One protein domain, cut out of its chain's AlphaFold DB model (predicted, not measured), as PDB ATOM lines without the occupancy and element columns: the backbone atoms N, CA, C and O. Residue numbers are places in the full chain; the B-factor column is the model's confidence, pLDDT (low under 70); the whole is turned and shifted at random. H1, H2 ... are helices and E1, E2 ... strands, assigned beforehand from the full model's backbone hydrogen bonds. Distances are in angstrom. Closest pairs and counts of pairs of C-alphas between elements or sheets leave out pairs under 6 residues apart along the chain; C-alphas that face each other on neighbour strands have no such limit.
ATOM      1  N   PHE A   3      -3.879  34.783  36.652       93.00
ATOM      2  CA  PHE A   3      -2.597  34.641  35.969       93.00
ATOM      3  C   PHE A   3      -1.604  35.689  36.472       93.00
ATOM      4  O   PHE A   3      -2.003  36.759  36.929       93.00
ATOM      5  N   GLY A   4      -0.315  35.396  36.349       93.44
ATOM      6  CA  GLY A   4       0.749  36.323  36.718       93.44
ATOM      7  C   GLY A   4       2.065  35.607  36.970       93.44
ATOM      8  O   GLY A   4       2.212  34.428  36.644       93.44
ATOM      9  N   ASN A   5       3.011  36.323  37.567       94.50
ATOM     10  CA  ASN A   5       4.289  35.752  37.966       94.50
ATOM     11  C   ASN A   5       4.109  34.928  39.246       94.50
ATOM     12  O   ASN A   5       3.271  35.235  40.098       94.50
ATOM     13  N   SER A   6       4.913  33.882  39.383       88.06
ATOM     14  CA  SER A   6       5.077  33.169  40.640       88.06
ATOM     15  C   SER A   6       5.650  34.114  41.693       88.06
ATOM     16  O   SER A   6       6.456  34.992  41.396       88.06
ATOM     17  N   LEU A   7       5.271  33.901  42.951       88.75
ATOM     18  CA  LEU A   7       5.842  34.646  44.075       88.75
ATOM     19  C   LEU A   7       7.306  34.274  44.339       88.75
ATOM     20  O   LEU A   7       8.027  35.038  44.972       88.75
ATOM     21  N   HIS A   8       7.723  33.082  43.908       86.81
ATOM     22  CA  HIS A   8       9.047  32.552  44.216       86.81
ATOM     23  C   HIS A   8      10.120  32.994  43.215       86.81
ATOM     24  O   HIS A   8      11.267  33.179  43.610       86.81
ATOM     25  N   ASP A   9       9.747  33.176  41.949       89.44
ATOM     26  CA  ASP A   9      10.673  33.512  40.870       89.44
ATOM     27  C   ASP A   9       9.954  34.393  39.831       89.44
ATOM     28  O   ASP A   9       8.891  33.993  39.340       89.44
ATOM     29  N   PRO A  10      10.490  35.585  39.499       88.38
ATOM     30  CA  PRO A  10       9.889  36.488  38.523       88.38
ATOM     31  C   PRO A  10       9.861  35.945  37.086       88.38
ATOM     32  O   PRO A  10       9.083  36.476  36.297       88.38
ATOM     33  N   ASP A  11      10.663  34.931  36.751       93.12
ATOM     34  CA  ASP A  11      10.669  34.252  35.444       93.12
ATOM     35  C   ASP A  11       9.705  33.050  35.398       93.12
ATOM     36  O   ASP A  11       9.423  32.473  34.349       93.12
ATOM     37  N   CYS A  12       9.129  32.676  36.544       94.44
ATOM     38  CA  CYS A  12       8.069  31.680  36.608       94.44
ATOM     39  C   CYS A  12       6.696  32.347  36.493       94.44
ATOM     40  O   CYS A  12       6.417  33.348  37.147       94.44
ATOM     41  N   TYR A  13       5.787  31.731  35.740       95.25
ATOM     42  CA  TYR A  13       4.425  32.226  35.535       95.25
ATOM     43  C   TYR A  13       3.394  31.161  35.897       95.25
ATOM     44  O   TYR A  13       3.642  29.962  35.759       95.25
ATOM     45  N   TYR A  14       2.208  31.596  36.321       93.94
ATOM     46  CA  TYR A  14       1.071  30.716  36.559       93.94
ATOM     47  C   TYR A  14      -0.159  31.139  35.754       93.94
ATOM     48  O   TYR A  14      -0.375  32.313  35.446       93.94
ATOM     49  N   LEU A  15      -0.991  30.146  35.442       94.31
ATOM     50  CA  LEU A  15      -2.290  30.313  34.807       94.31
ATOM     51  C   LEU A  15      -3.292  29.345  35.439       94.31
ATOM     52  O   LEU A  15      -3.186  28.133  35.260       94.31
ATOM     53  N   ILE A  16      -4.296  29.882  36.129       93.44
ATOM     54  CA  ILE A  16      -5.358  29.114  36.782       93.44
ATOM     55  C   ILE A  16      -6.700  29.429  36.118       93.44
ATOM     56  O   ILE A  16      -7.149  30.580  36.025       93.44
ATOM     57  N   ARG A  17      -7.361  28.366  35.658       94.31
ATOM     58  CA  ARG A  17      -8.672  28.398  35.009       94.31
ATOM     59  C   ARG A  17      -9.592  27.380  35.667       94.31
ATOM     60  O   ARG A  17      -9.154  26.285  36.002       94.31
ATOM     61  N   ALA A  18     -10.853  27.761  35.816       94.94
ATOM     62  CA  ALA A  18     -11.922  26.874  36.242       94.94
ATOM     63  C   ALA A  18     -12.777  26.519  35.026       94.94
ATOM     64  O   ALA A  18     -12.980  27.369  34.155       94.94
ATOM     65  N   PHE A  19     -13.264  25.287  34.995       95.06
ATOM     66  CA  PHE A  19     -14.143  24.757  33.961       95.06
ATOM     67  C   PHE A  19     -15.251  23.958  34.638       95.06
ATOM     68  O   PHE A  19     -15.009  23.362  35.687       95.06
ATOM     69  N   ASP A  20     -16.435  23.932  34.031       94.50
ATOM     70  CA  ASP A  20     -17.595  23.243  34.608       94.50
ATOM     71  C   ASP A  20     -17.411  21.720  34.641       94.50
ATOM     72  O   ASP A  20     -17.941  21.043  35.517       94.50
ATOM     73  N   SER A  21     -16.651  21.171  33.687       95.00
ATOM     74  CA  SER A  21     -16.348  19.745  33.608       95.00
ATOM     75  C   SER A  21     -15.053  19.485  32.820       95.00
ATOM     76  O   SER A  21     -14.553  20.371  32.114       95.00
ATOM     77  N   PRO A  22     -14.483  18.269  32.900       95.44
ATOM     78  CA  PRO A  22     -13.354  17.873  32.059       95.44
ATOM     79  C   PRO A  22     -13.646  17.976  30.553       95.44
ATOM     80  O   PRO A  22     -12.766  18.353  29.778       95.44
ATOM     81  N   GLU A  23     -14.878  17.687  30.132       97.44
ATOM     82  CA  GLU A  23     -15.317  17.761  28.737       97.44
ATOM     83  C   GLU A  23     -15.380  19.214  28.251       97.44
ATOM     84  O   GLU A  23     -14.893  19.518  27.158       97.44
ATOM     85  N   SER A  24     -15.914  20.133  29.070       97.31
ATOM     86  CA  SER A  24     -15.929  21.558  28.723       97.31
ATOM     87  C   SER A  24     -14.516  22.138  28.681       97.31
ATOM     88  O   SER A  24     -14.190  22.871  27.746       97.31
ATOM     89  N   MET A  25     -13.633  21.732  29.605       96.81
ATOM     90  CA  MET A  25     -12.207  22.064  29.545       96.81
ATOM     91  C   MET A  25     -11.587  21.616  28.219       96.81
ATOM     92  O   MET A  25     -10.914  22.411  27.566       96.81
ATOM     93  N   ALA A  26     -11.791  20.359  27.816       97.50
ATOM     94  CA  ALA A  26     -11.218  19.830  26.583       97.50
ATOM     95  C   ALA A  26     -11.701  20.615  25.355       97.50
ATOM     96  O   ALA A  26     -10.875  21.093  24.581       97.50
ATOM     97  N   SER A  27     -13.014  20.822  25.231       98.31
ATOM     98  CA  SER A  27     -13.624  21.547  24.107       98.31
ATOM     99  C   SER A  27     -13.137  23.000  24.002       98.31
ATOM    100  O   SER A  27     -12.721  23.451  22.930       98.31
ATOM    101  N   ILE A  28     -13.115  23.729  25.124       98.19
ATOM    102  CA  ILE A  28     -12.683  25.134  25.162       98.19
ATOM    103  C   ILE A  28     -11.195  25.256  24.822       98.19
ATOM    104  O   ILE A  28     -10.807  26.128  24.042       98.19
ATOM    105  N   LEU A  29     -10.350  24.399  25.403       97.44
ATOM    106  CA  LEU A  29      -8.908  24.449  25.166       97.44
ATOM    107  C   LEU A  29      -8.547  24.038  23.740       97.44
ATOM    108  O   LEU A  29      -7.691  24.685  23.142       97.44
ATOM    109  N   ASP A  30      -9.189  23.003  23.200       98.31
ATOM    110  CA  ASP A  30      -8.965  22.571  21.822       98.31
ATOM    111  C   ASP A  30      -9.343  23.684  20.839       98.31
ATOM    112  O   ASP A  30      -8.515  24.101  20.032       98.31
ATOM    113  N   THR A  31     -10.527  24.281  21.006       98.50
ATOM    114  CA  THR A  31     -10.970  25.429  20.199       98.50
ATOM    115  C   THR A  31      -9.980  26.595  20.280       98.50
ATOM    116  O   THR A  31      -9.577  27.147  19.253       98.50
ATOM    117  N   PHE A  32      -9.535  26.958  21.489       97.56
ATOM    118  CA  PHE A  32      -8.588  28.056  21.686       97.56
ATOM    119  C   PHE A  32      -7.237  27.781  21.015       97.56
ATOM    120  O   PHE A  32      -6.750  28.608  20.241       97.56
ATOM    121  N   TYR A  33      -6.632  26.617  21.260       96.19
ATOM    122  CA  TYR A  33      -5.321  26.279  20.699       96.19
ATOM    123  C   TYR A  33      -5.380  25.903  19.209       96.19
ATOM    124  O   TYR A  33      -4.341  25.887  18.537       96.19
ATOM    125  N   ALA A  34      -6.575  25.640  18.671       97.81
ATOM    126  CA  ALA A  34      -6.806  25.487  17.244       97.81
ATOM    127  C   ALA A  34      -6.982  26.821  16.497       97.81
ATOM    128  O   ALA A  34      -6.821  26.852  15.273       97.81
ATOM    129  N   SER A  35      -7.282  27.911  17.210       98.25
ATOM    130  CA  SER A  35      -7.546  29.218  16.603       98.25
ATOM    131  C   SER A  35      -6.350  29.762  15.809       98.25
ATOM    132  O   SER A  35      -5.184  29.535  16.149       98.25
ATOM    133  N   ALA A  36      -6.650  30.513  14.745       98.00
ATOM    134  CA  ALA A  36      -5.639  31.230  13.971       98.00
ATOM    135  C   ALA A  36      -4.934  32.290  14.831       98.00
ATOM    136  O   ALA A  36      -3.712  32.390  14.779       98.00
ATOM    137  N   ASP A  37      -5.679  32.992  15.688       98.00
ATOM    138  CA  ASP A  37      -5.134  34.001  16.602       98.00
ATOM    139  C   ASP A  37      -4.053  33.426  17.525       98.00
ATOM    140  O   ASP A  37      -3.041  34.075  17.777       98.00
ATOM    141  N   TRP A  38      -4.207  32.182  17.994       97.62
ATOM    142  CA  TRP A  38      -3.145  31.505  18.737       97.62
ATOM    143  C   TRP A  38      -2.010  31.050  17.819       97.62
ATOM    144  O   TRP A  38      -0.852  31.397  18.049       97.62
ATOM    145  N   ARG A  39      -2.329  30.263  16.781       97.38
ATOM    146  CA  ARG A  39      -1.331  29.586  15.935       97.38
ATOM    147  C   ARG A  39      -0.441  30.556  15.161       97.38
ATOM    148  O   ARG A  39       0.755  30.301  15.062       97.38
ATOM    149  N   SER A  40      -1.026  31.625  14.637       96.44
ATOM    150  CA  SER A  40      -0.348  32.677  13.874       96.44
ATOM    151  C   SER A  40       0.002  33.900  14.721       96.44
ATOM    152  O   SER A  40       0.705  34.784  14.241       96.44
ATOM    153  N   GLY A  41      -0.487  33.968  15.961       96.31
ATOM    154  CA  GLY A  41      -0.130  35.012  16.911       96.31
ATOM    155  C   GLY A  41       1.060  34.613  17.789       96.31
ATOM    156  O   GLY A  41       2.104  34.198  17.284       96.31
ATOM    157  N   PRO A  42       0.964  34.748  19.123       96.25
ATOM    158  CA  PRO A  42       2.139  34.741  19.995       96.25
ATOM    159  C   PRO A  42       2.708  33.345  20.288       96.25
ATOM    160  O   PRO A  42       3.723  33.248  20.981       96.25
ATOM    161  N   ARG A  43       2.078  32.265  19.795       97.31
ATOM    162  CA  ARG A  43       2.383  30.875  20.168       97.31
ATOM    163  C   ARG A  43       3.871  30.551  20.124       97.31
ATOM    164  O   ARG A  43       4.391  30.000  21.086       97.31
ATOM    165  N   GLU A  44       4.548  30.850  19.018       97.75
ATOM    166  CA  GLU A  44       5.953  30.464  18.857       97.75
ATOM    167  C   GLU A  44       6.874  31.191  19.832       97.75
ATOM    168  O   GLU A  44       7.773  30.576  20.398       97.75
ATOM    169  N   ASN A  45       6.631  32.482  20.062       97.62
ATOM    170  CA  ASN A  45       7.431  33.273  20.991       97.62
ATOM    171  C   ASN A  45       7.219  32.802  22.432       97.62
ATOM    172  O   ASN A  45       8.194  32.624  23.148       97.62
ATOM    173  N   ILE A  46       5.972  32.514  22.818       95.62
ATOM    174  CA  ILE A  46       5.656  31.987  24.151       95.62
ATOM    175  C   ILE A  46       6.300  30.612  24.358       95.62
ATOM    176  O   ILE A  46       6.982  30.415  25.354       95.62
ATOM    177  N   ILE A  47       6.120  29.669  23.423       96.06
ATOM    178  CA  ILE A  47       6.679  28.312  23.558       96.06
ATOM    179  C   ILE A  47       8.208  28.357  23.637       96.06
ATOM    180  O   ILE A  47       8.790  27.618  24.420       96.06
ATOM    181  N   ARG A  48       8.860  29.235  22.865       97.56
ATOM    182  CA  ARG A  48      10.322  29.382  22.886       97.56
ATOM    183  C   ARG A  48      10.850  29.946  24.209       97.56
ATOM    184  O   ARG A  48      11.989  29.663  24.556       97.56
ATOM    185  N   SER A  49      10.051  30.736  24.919       95.81
ATOM    186  CA  SER A  49      10.409  31.293  26.228       95.81
ATOM    187  C   SER A  49      10.185  30.324  27.392       95.81
ATOM    188  O   SER A  49      10.624  30.612  28.497       95.81
ATOM    189  N   ILE A  50       9.503  29.195  27.178       95.81
ATOM    190  CA  ILE A  50       9.219  28.217  28.233       95.81
ATOM    191  C   ILE A  50      10.316  27.155  28.240       95.81
ATOM    192  O   ILE A  50      10.369  26.310  27.350       95.81
ATOM    193  N   ASP A  51      11.147  27.169  29.279       96.69
ATOM    194  CA  ASP A  51      12.126  26.106  29.527       96.69
ATOM    195  C   ASP A  51      11.458  24.854  30.127       96.69
ATOM    196  O   ASP A  51      11.629  23.736  29.645       96.69
ATOM    197  N   ASN A  52      10.606  25.044  31.138       95.00
ATOM    198  CA  ASN A  52       9.885  23.974  31.822       95.00
ATOM    199  C   ASN A  52       8.414  24.351  32.042       95.00
ATOM    200  O   ASN A  52       8.086  25.510  32.295       95.00
ATOM    201  N   SER A  53       7.506  23.370  31.972       94.88
ATOM    202  CA  SER A  53       6.080  23.588  32.253       94.88
ATOM    203  C   SER A  53       5.453  22.434  33.026       94.88
ATOM    204  O   SER A  53       5.796  21.269  32.827       94.88
ATOM    205  N   LEU A  54       4.497  22.769  33.894       95.06
ATOM    206  CA  LEU A  54       3.700  21.818  34.657       95.06
ATOM    207  C   LEU A  54       2.214  22.117  34.454       95.06
ATOM    208  O   LEU A  54       1.786  23.272  34.490       95.06
ATOM    209  N   LYS A  55       1.417  21.063  34.280       95.06
ATOM    210  CA  LYS A  55      -0.042  21.146  34.219       95.06
ATOM    211  C   LYS A  55      -0.649  20.215  35.261       95.06
ATOM    212  O   LYS A  55      -0.436  19.008  35.202       95.06
ATOM    213  N   THR A  56      -1.487  20.776  36.127       95.56
ATOM    214  CA  THR A  56      -2.273  20.031  37.117       95.56
ATOM    215  C   THR A  56      -3.760  20.267  36.869       95.56
ATOM    216  O   THR A  56      -4.170  21.384  36.553       95.56
ATOM    217  N   VAL A  57      -4.570  19.217  37.005       95.31
ATOM    218  CA  VAL A  57      -6.037  19.284  36.953       95.31
ATOM    219  C   VAL A  57      -6.570  18.746  38.275       95.31
ATOM    220  O   VAL A  57      -6.136  17.688  38.723       95.31
ATOM    221  N   MET A  58      -7.485  19.483  38.901       94.25
ATOM    222  CA  MET A  58      -8.090  19.129  40.184       94.25
ATOM    223  C   MET A  58      -9.608  19.178  40.050       94.25
ATOM    224  O   MET A  58     -10.144  20.157  39.530       94.25
ATOM    225  N   SER A  59     -10.290  18.146  40.540       93.75
ATOM    226  CA  SER A  59     -11.744  18.156  40.693       93.75
ATOM    227  C   SER A  59     -12.079  18.738  42.059       93.75
ATOM    228  O   SER A  59     -11.700  18.171  43.083       93.75
ATOM    229  N   LEU A  60     -12.759  19.877  42.070       92.38
ATOM    230  CA  LEU A  60     -13.146  20.596  43.280       92.38
ATOM    231  C   LEU A  60     -14.656  20.811  43.284       92.38
ATOM    232  O   LEU A  60     -15.279  20.894  42.224       92.38
ATOM    233  N   LEU A  61     -15.234  20.928  44.477       91.50
ATOM    234  CA  LEU A  61     -16.614  21.377  44.620       91.50
ATOM    235  C   LEU A  61     -16.719  22.862  44.213       91.50
ATOM    236  O   LEU A  61     -15.755  23.606  44.429       91.50
ATOM    237  N   PRO A  62     -17.849  23.321  43.642       86.00
ATOM    238  CA  PRO A  62     -18.002  24.701  43.175       86.00
ATOM    239  C   PRO A  62     -17.647  25.759  44.230       86.00
ATOM    240  O   PRO A  62     -16.913  26.701  43.940       86.00
ATOM    241  N   GLU A  63     -18.062  25.554  45.481       88.00
ATOM    242  CA  GLU A  63     -17.763  26.440  46.608       88.00
ATOM    243  C   GLU A  63     -16.260  26.541  46.914       88.00
ATOM    244  O   GLU A  63     -15.768  27.586  47.338       88.00
ATOM    245  N   SER A  64     -15.501  25.472  46.651       89.56
ATOM    246  CA  SER A  64     -14.043  25.462  46.821       89.56
ATOM    247  C   SER A  64     -13.345  26.251  45.712       89.56
ATOM    248  O   SER A  64     -12.295  26.843  45.944       89.56
ATOM    249  N   VAL A  65     -13.927  26.285  44.509       87.56
ATOM    250  CA  VAL A  65     -13.412  27.092  43.393       87.56
ATOM    251  C   VAL A  65     -13.595  28.580  43.680       87.56
ATOM    252  O   VAL A  65     -12.689  29.361  43.396       87.56
ATOM    253  N   ASP A  66     -14.726  28.976  44.264       84.19
ATOM    254  CA  ASP A  66     -14.958  30.364  44.673       84.19
ATOM    255  C   ASP A  66     -13.986  30.811  45.766       84.19
ATOM    256  O   ASP A  66     -13.438  31.909  45.679       84.19
ATOM    257  N   GLY A  67     -13.670  29.929  46.718       81.06
ATOM    258  CA  GLY A  67     -12.641  30.188  47.728       81.06
ATOM    259  C   GLY A  67     -11.237  30.440  47.156       81.06
ATOM    260  O   GLY A  67     -10.451  31.140  47.782       81.06
ATOM    261  N   LEU A  68     -10.921  29.924  45.961       83.00
ATOM    262  CA  LEU A  68      -9.637  30.142  45.273       83.00
ATOM    263  C   LEU A  68      -9.595  31.426  44.429       83.00
ATOM    264  O   LEU A  68      -8.554  31.758  43.860       83.00
ATOM    265  N   ARG A  69     -10.732  32.109  44.272       78.81
ATOM    266  CA  ARG A  69     -10.838  33.358  43.504       78.81
ATOM    267  C   ARG A  69     -10.650  34.605  44.374       78.81
ATOM    268  O   ARG A  69     -10.510  35.682  43.794       78.81
TER     269      ARG A  69
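AT A GLANCE: This is residues 3 to 69 of the 70 residues of the protein "NIPSNAP family containing protein" of Serratia proteamaculans (UniProt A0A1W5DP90). The domain is a loose, flat open frame of helices with few contacts: H1, H2 and H3 follow one another round the rim, and a long link, residues 50 to 61, crosses back from H3 to the short helix H4, far from the middle. A small hairpin of two strands, E1 and E2, has its centres nearest the middle, and residues 34 to 42, of which 36 to 39 belong to H2, stick out free. The printed part has 67 residues, with two named strands and then four named helices in the order E1, E2, H1, H2, H3, H4; the two strands make one antiparallel sheet, in the order E1 - E2. The class is mostly helix, and the whole is loose, with a radius of gyration of the C-alphas of 14.2 A and spans of 36 by 32 by 16 A.

HOW THE PARTS SIT: E1, residues 3 to 5, and E2, residues 13 to 16, form a hairpin; they are antiparallel neighbours, with 159 degrees between their N-to-C directions. C-alphas 5 and 13 face each other at 4.3 A. N 4 and O 14 are within hydrogen-bond range at 3.2 A, and N 14 and O 4 at 2.9 A. H1, residues 22 to 34, is apart from E1. H2, residues 36 to 39, is close to H1 but not clearly touching, with 2 pairs of C-alphas within 8 A; the closest are those of Tyr 33 and Arg 39, 7.0 A apart. H3, residues 43 to 49, and H2 meet only through their link. H3 is apart from H1, E1 and E2. H4, residues 62 to 67, is apart from H1, H2, H3, E1 and E2. In H1, H3 and H4 every O i to N i+4 pair is within hydrogen-bond range; H2, with 4 residues, is too short for such a pair, and its 1 pair of O i and N i+3 is within range.

IN THESE COORDINATES: E1 begins at C-alpha 3, at (-2.597, 34.641, 35.969), and measures 7.3 A from first to last C-alpha; E2 measures 10.3 A. H1, the longest helix, runs 17.9 A from C-alpha 22, at (-13.354, 17.873, 32.059). H2 measures 5.0 A and H3 10.1 A. H4 measures 8.9 A and ends at C-alpha 67, at (-12.641, 30.188, 47.728).

THE WHOLE: The two C-alphas farthest apart are those of Ser 40 and Glu 63, 37.6 A. The printed part has no cut. The link from H3 to H4, of 12 residues, is long; that from E1 to E2 is short, and those from E2 to H1, H1 to H2 and H2 to H3 are tight. The mean pLDDT of the printed part is 94.0 and that of H4 is 86; no printed residue is under 70.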